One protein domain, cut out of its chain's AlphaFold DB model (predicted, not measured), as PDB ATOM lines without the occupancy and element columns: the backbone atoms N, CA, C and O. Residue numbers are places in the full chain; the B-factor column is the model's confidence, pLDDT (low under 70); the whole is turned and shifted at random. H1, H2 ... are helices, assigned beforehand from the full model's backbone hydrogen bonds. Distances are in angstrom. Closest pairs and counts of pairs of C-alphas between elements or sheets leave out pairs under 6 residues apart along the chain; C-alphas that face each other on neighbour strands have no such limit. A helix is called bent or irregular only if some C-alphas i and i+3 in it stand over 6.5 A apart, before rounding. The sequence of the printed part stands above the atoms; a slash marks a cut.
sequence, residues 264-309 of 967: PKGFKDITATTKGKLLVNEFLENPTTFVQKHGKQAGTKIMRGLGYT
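This is residues 264 to 309 of the 967 residues of an uncharacterized protein of Candidatus Pacearchaeota archaeon (UniProt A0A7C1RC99). Three helices close into a rough ring: the long, sharply kinked H3 folds back on itself, its first half packs on the later part of H2, and its last residues return to pack on H1, while H1 and H2 meet at a corner. After H3 a short tail, residues 306 to 309, ends the printed part. The printed part has 46 residues with three named helices, in the order H1, H2, H3, and no named strand; the class is all helix. The whole is compact, with a radius of gyration of the C-alphas of 9.7 A, and rounded, with spans of 26 by 25 by 15 A.

The longest helix is H3, residues 287 to 305, with a kink of 130 degrees near residue 294. It is irregular: C-alphas 293 and 296 are 9.1 A apart, against about 5 A in a regular helix, and its line is a rough one. H2, residues 274 to 285, touches H3 with residues 280 to 283 alone, and their closest C-alphas, those of Phe 283 and Phe 290, are 5.4 A apart. The two run opposite ways at a steep tilt of 69 degrees, only just short of about perpendicular. H1, residues 265 to 271, touches H3, which meets it with residues 302 to 305 alone; the closest C-alphas are those of Phe 267 and Gly 305, 4.3 A apart. These two run opposite ways at a shallow tilt of 33 degrees, only just short of steep. H1 and H2 touch only at the corner by their link, H2 with residues 276 to 280 alone. Their closest C-alphas, those of Thr 271 and Lys 277, are 4.7 A apart, and their lines are about perpendicular at 82 degrees. In H1 and H2 every O i to N i+4 pair is within hydrogen-bond range; in H3, 12 of 15 are.

H3 has 19 residues and measures 14.4 A from first to last C-alpha, from C-alpha 287 at (28.793, 129.233, 28.586) to C-alpha 305 at (18.874, 118.913, 26.731). H2 has 12 residues and measures 16.7 A. H1 has 7 residues and measures 10.0 A, beginning with C-alpha 265 at (12.369, 116.098, 23.711).

The two C-alphas farthest apart, those of Lys 265 and Gln 292, are 26.4 A apart. The first and last printed C-alphas, those of Pro 264 and Thr 309, are 12.9 A apart. The printed part has no cut, and the links from H1 to H2 and from H2 to H3 are both tight. The mean pLDDT of the printed part is 85.6, and residues 264 and 267 are under 70.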
ATOM      1  N   PRO A 264      15.385 117.633  20.168       67.94
ATOM      2  CA  PRO A 264      15.239 116.560  21.153       67.94
ATOM      3  C   PRO A 264      14.219 116.903  22.248       67.94
ATOM      4  O   PRO A 264      14.169 118.038  22.721       67.94
ATOM      5  N   LYS A 265      13.434 115.914  22.700       72.00
ATOM      6  CA  LYS A 265      12.369 116.098  23.711       72.00
ATOM      7  C   LYS A 265      12.869 116.811  24.979       72.00
ATOM      8  O   LYS A 265      12.226 117.745  25.440       72.00
ATOM      9  N   GLY A 266      14.073 116.474  25.448       70.12
ATOM     10  CA  GLY A 266      14.688 117.120  26.614       70.12
ATOM     11  C   GLY A 266      14.992 118.615  26.440       70.12
ATOM     12  O   GLY A 266      15.017 119.346  27.425       70.12
ATOM     13  N   PHE A 267      15.177 119.106  25.212       69.69
ATOM     14  CA  PHE A 267      15.336 120.540  24.952       69.69
ATOM     15  C   PHE A 267      13.992 121.278  24.956       69.69
ATOM     16  O   PHE A 267      13.921 122.427  25.393       69.69
ATOM     17  N   LYS A 268      12.909 120.616  24.518       77.38
ATOM     18  CA  LYS A 268      11.547 121.170  24.601       77.38
ATOM     19  C   LYS A 268      11.127 121.373  26.054       77.38
ATOM     20  O   LYS A 268      10.583 122.421  26.372       77.38
ATOM     21  N   ASP A 269      11.478 120.444  26.940       74.62
ATOM     22  CA  ASP A 269      11.145 120.539  28.366       74.62
ATOM     23  C   ASP A 269      11.885 121.697  29.063       74.62
ATOM     24  O   ASP A 269      11.320 122.392  29.906       74.62
ATOM     25  N   ILE A 270      13.137 121.967  28.674       75.38
ATOM     26  CA  ILE A 270      13.909 123.105  29.203       75.38
ATOM     27  C   ILE A 270      13.403 124.431  28.619       75.38
ATOM     28  O   ILE A 270      13.333 125.421  29.336       75.38
ATOM     29  N   THR A 271      13.006 124.465  27.346       81.25
ATOM     30  CA  THR A 271      12.521 125.691  26.681       81.25
ATOM     31  C   THR A 271      11.014 125.928  26.823       81.25
ATOM     32  O   THR A 271      10.511 126.933  26.323       81.25
ATOM     33  N   ALA A 272      10.286 125.064  27.535       78.38
ATOM     34  CA  ALA A 272       8.844 125.200  27.757       78.38
ATOM     35  C   ALA A 272       8.470 126.423  28.613       78.38
ATOM     36  O   ALA A 272       7.359 126.933  28.509       78.38
ATOM     37  N   THR A 273       9.394 126.923  29.438       85.19
ATOM     38  CA  THR A 273       9.169 128.101  30.289       85.19
ATOM     39  C   THR A 273       9.964 129.306  29.791       85.19
ATOM     40  O   THR A 273      11.084 129.161  29.298       85.19
ATOM     41  N   THR A 274       9.429 130.518  29.966       76.81
ATOM     42  CA  THR A 274      10.122 131.778  29.622       76.81
ATOM     43  C   THR A 274      11.483 131.880  30.317       76.81
ATOM     44  O   THR A 274      12.476 132.246  29.694       76.81
ATOM     45  N   LYS A 275      11.555 131.448  31.585       84.81
ATOM     46  CA  LYS A 275      12.801 131.364  32.362       84.81
ATOM     47  C   LYS A 275      13.791 130.363  31.762       84.81
ATOM     48  O   LYS A 275      14.980 130.648  31.678       84.81
ATOM     49  N   GLY A 276      13.311 129.208  31.315       86.19
ATOM     50  CA  GLY A 276      14.140 128.198  30.670       86.19
ATOM     51  C   GLY A 276      14.694 128.637  29.310       86.19
ATOM     52  O   GLY A 276      15.866 128.397  29.033       86.19
ATOM     53  N   LYS A 277      13.914 129.372  28.501       87.25
ATOM     54  CA  LYS A 277      14.405 129.993  27.252       87.25
ATOM     55  C   LYS A 277      15.511 131.019  27.512       87.25
ATOM     56  O   LYS A 277      16.521 130.998  26.819       87.25
ATOM     57  N   LEU A 278      15.344 131.868  28.530       88.06
ATOM     58  CA  LEU A 278      16.357 132.850  28.933       88.06
ATOM     59  C   LEU A 278      17.659 132.178  29.380       88.06
ATOM     60  O   LEU A 278      18.724 132.574  28.923       88.06
ATOM     61  N   LEU A 279      17.577 131.124  30.197       89.69
ATOM     62  CA  LEU A 279      18.760 130.385  30.652       89.69
ATOM     63  C   LEU A 279      19.486 129.672  29.503       89.69
ATOM     64  O   LEU A 279      20.711 129.628  29.479       89.69
ATOM     65  N   VAL A 280      18.747 129.124  28.538       91.69
ATOM     66  CA  VAL A 280      19.346 128.512  27.345       91.69
ATOM     67  C   VAL A 280      20.042 129.565  26.482       91.69
ATOM     68  O   VAL A 280      21.154 129.316  26.030       91.69
ATOM     69  N   ASN A 281      19.438 130.739  26.293       89.50
ATOM     70  CA  ASN A 281      20.063 131.829  25.541       89.50
ATOM     71  C   ASN A 281      21.318 132.360  26.252       89.50
ATOM     72  O   ASN A 281      22.361 132.467  25.617       89.50
ATOM     73  N   GLU A 282      21.258 132.584  27.568       93.44
ATOM     74  CA  GLU A 282      22.408 133.015  28.377       93.44
ATOM     75  C   GLU A 282      23.558 131.988  28.310       93.44
ATOM     76  O   GLU A 282      24.725 132.356  28.172       93.44
ATOM     77  N   PHE A 283      23.237 130.686  28.328       94.12
ATOM     78  CA  PHE A 283      24.227 129.618  28.156       94.12
ATOM     79  C   PHE A 283      24.832 129.574  26.745       94.12
ATOM     80  O   PHE A 283      26.025 129.308  26.608       94.12
ATOM     81  N   LEU A 284      24.038 129.814  25.697       89.69
ATOM     82  CA  LEU A 284      24.513 129.825  24.307       89.69
ATOM     83  C   LEU A 284      25.368 131.061  23.985       89.69
ATOM     84  O   LEU A 284      26.263 130.968  23.147       89.69
ATOM     85  N   GLU A 285      25.110 132.192  24.640       88.69
ATOM     86  CA  GLU A 285      25.872 133.431  24.467       88.69
ATOM     87  C   GLU A 285      27.227 133.385  25.176       88.69
ATOM     88  O   GLU A 285      28.242 133.743  24.575       88.69
ATOM     89  N   ASN A 286      27.268 132.930  26.434       91.25
ATOM     90  CA  ASN A 286      28.515 132.826  27.187       91.25
ATOM     91  C   ASN A 286      28.497 131.650  28.189       91.25
ATOM     92  O   ASN A 286      28.175 131.829  29.370       91.25
ATOM     93  N   PRO A 287      28.874 130.433  27.755       86.06
ATOM     94  CA  PRO A 287      28.793 129.233  28.586       86.06
ATOM     95  C   PRO A 287      29.736 129.285  29.796       86.06
ATOM     96  O   PRO A 287      29.430 128.683  30.825       86.06
ATOM     97  N   THR A 288      30.850 130.019  29.712       86.88
ATOM     98  CA  THR A 288      31.791 130.222  30.823       86.88
ATOM     99  C   THR A 288      31.135 131.025  31.945       86.88
ATOM    100  O   THR A 288      31.045 130.549  33.079       86.88
ATOM    101  N   THR A 289      30.593 132.201  31.619       87.69
ATOM    102  CA  THR A 289      29.900 133.068  32.584       87.69
ATOM    103  C   THR A 289      28.637 132.400  33.125       87.69
ATOM    104  O   THR A 289      28.362 132.476  34.320       87.69
ATOM    105  N   PHE A 290      27.900 131.667  32.284       94.44
ATOM    106  CA  PHE A 290      26.725 130.914  32.715       94.44
ATOM    107  C   PHE A 290      27.070 129.844  33.759       94.44
ATOM    108  O   PHE A 290      26.374 129.717  34.764       94.44
ATOM    109  N   VAL A 291      28.143 129.071  33.551       91.00
ATOM    110  CA  VAL A 291      28.574 128.025  34.495       91.00
ATOM    111  C   VAL A 291      29.071 128.625  35.808       91.00
ATOM    112  O   VAL A 291      28.814 128.043  36.861       91.00
ATOM    113  N   GLN A 292      29.727 129.786  35.767       84.44
ATOM    114  CA  GLN A 292      30.119 130.524  36.971       84.44
ATOM    115  C   GLN A 292      28.900 131.042  37.749       84.44
ATOM    116  O   GLN A 292      28.869 130.938  38.972       84.44
ATOM    117  N   LYS A 293      27.877 131.548  37.049       91.50
ATOM    118  CA  LYS A 293      26.687 132.172  37.646       91.50
ATOM    119  C   LYS A 293      25.634 131.174  38.138       91.50
ATOM    120  O   LYS A 293      25.054 131.370  39.199       91.50
ATOM    121  N   HIS A 294      25.380 130.108  37.379       91.50
ATOM    122  CA  HIS A 294      24.299 129.141  37.637       91.50
ATOM    123  C   HIS A 294      24.805 127.742  38.023       91.50
ATOM    124  O   HIS A 294      24.014 126.836  38.285       91.50
ATOM    125  N   GLY A 295      26.126 127.551  38.066       90.44
ATOM    126  CA  GLY A 295      26.772 126.302  38.451       90.44
ATOM    127  C   GLY A 295      26.846 125.252  37.333       90.44
ATOM    128  O   GLY A 295      26.047 125.198  36.393       90.44
ATOM    129  N   LYS A 296      27.810 124.332  37.468       89.75
ATOM    130  CA  LYS A 296      28.081 123.250  36.499       89.75
ATOM    131  C   LYS A 296      26.871 122.340  36.251       89.75
ATOM    132  O   LYS A 296      26.693 121.843  35.138       89.75
ATOM    133  N   GLN A 297      26.013 122.141  37.253       89.94
ATOM    134  CA  GLN A 297      24.805 121.319  37.123       89.94
ATOM    135  C   GLN A 297      23.772 121.939  36.168       89.94
ATOM    136  O   GLN A 297      23.176 121.214  35.369       89.94
ATOM    137  N   ALA A 298      23.612 123.268  36.177       90.12
ATOM    138  CA  ALA A 298      22.717 123.967  35.257       90.12
ATOM    139  C   ALA A 298      23.221 123.873  33.808       90.12
ATOM    140  O   ALA A 298      22.463 123.484  32.918       90.12
ATOM    141  N   GLY A 299      24.520 124.106  33.581       91.50
ATOM    142  CA  GLY A 299      25.145 123.922  32.263       91.50
ATOM    143  C   GLY A 299      25.054 122.474  31.766       91.50
ATOM    144  O   GLY A 299      24.785 122.223  30.593       91.50
ATOM    145  N   THR A 300      25.176 121.501  32.677       91.19
ATOM    146  CA  THR A 300      25.021 120.071  32.360       91.19
ATOM    147  C   THR A 300      23.600 119.749  31.905       91.19
ATOM    148  O   THR A 300      23.414 118.999  30.948       91.19
ATOM    149  N   LYS A 301      22.586 120.327  32.560       90.75
ATOM    150  CA  LYS A 301      21.176 120.128  32.206       90.75
ATOM    151  C   LYS A 301      20.867 120.687  30.814       90.75
ATOM    152  O   LYS A 301      20.211 120.002  30.033       90.75
ATOM    153  N   ILE A 302      21.403 121.862  30.474       92.06
ATOM    154  CA  ILE A 302      21.230 122.483  29.150       92.06
ATOM    155  C   ILE A 302      21.949 121.679  28.056       92.06
ATOM    156  O   ILE A 302      21.334 121.350  27.043       92.06
ATOM    157  N   MET A 303      23.204 121.275  28.276       90.12
ATOM    158  CA  MET A 303      23.969 120.456  27.321       90.12
ATOM    159  C   MET A 303      23.332 119.080  27.082       90.12
ATOM    160  O   MET A 303      23.234 118.627  25.942       90.12
ATOM    161  N   ARG A 304      22.818 118.423  28.127       87.56
ATOM    162  CA  ARG A 304      22.063 117.170  27.962       87.56
ATOM    163  C   ARG A 304      20.744 117.390  27.227       87.56
ATOM    164  O   ARG A 304      20.388 116.571  26.385       87.56
ATOM    165  N   GLY A 305      20.054 118.501  27.492       84.75
ATOM    166  CA  GLY A 305      18.874 118.913  26.731       84.75
ATOM    167  C   GLY A 305      19.174 119.061  25.239       84.75
ATOM    168  O   GLY A 305      18.419 118.556  24.416       84.75
ATOM    169  N   LEU A 306      20.323 119.652  24.899       82.88
ATOM    170  CA  LEU A 306      20.846 119.794  23.532       82.88
ATOM    171  C   LEU A 306      21.324 118.475  22.892       82.88
ATOM    172  O   LEU A 306      21.699 118.465  21.721       82.88
ATOM    173  N   GLY A 307      21.302 117.356  23.625       85.06
ATOM    174  CA  GLY A 307      21.667 116.032  23.115       85.06
ATOM    175  C   GLY A 307      23.152 115.671  23.233       85.06
ATOM    176  O   GLY A 307      23.583 114.693  22.621       85.06
ATOM    177  N   TYR A 308      23.948 116.414  24.011       82.62
ATOM    178  CA  TYR A 308      25.343 116.052  24.280       82.62
ATOM    179  C   TYR A 308      25.439 114.884  25.275       82.62
ATOM    180  O   TYR A 308      24.687 114.803  26.250       82.62
ATOM    181  N   THR A 309      26.395 113.975  25.050       84.00
ATOM    182  CA  THR A 309      26.666 112.853  25.965       84.00
ATOM    183  C   THR A 309      27.241 113.350  27.293       84.00
ATOM    184  O   THR A 309      27.785 114.455  27.370       84.00
TER     185      THR A 309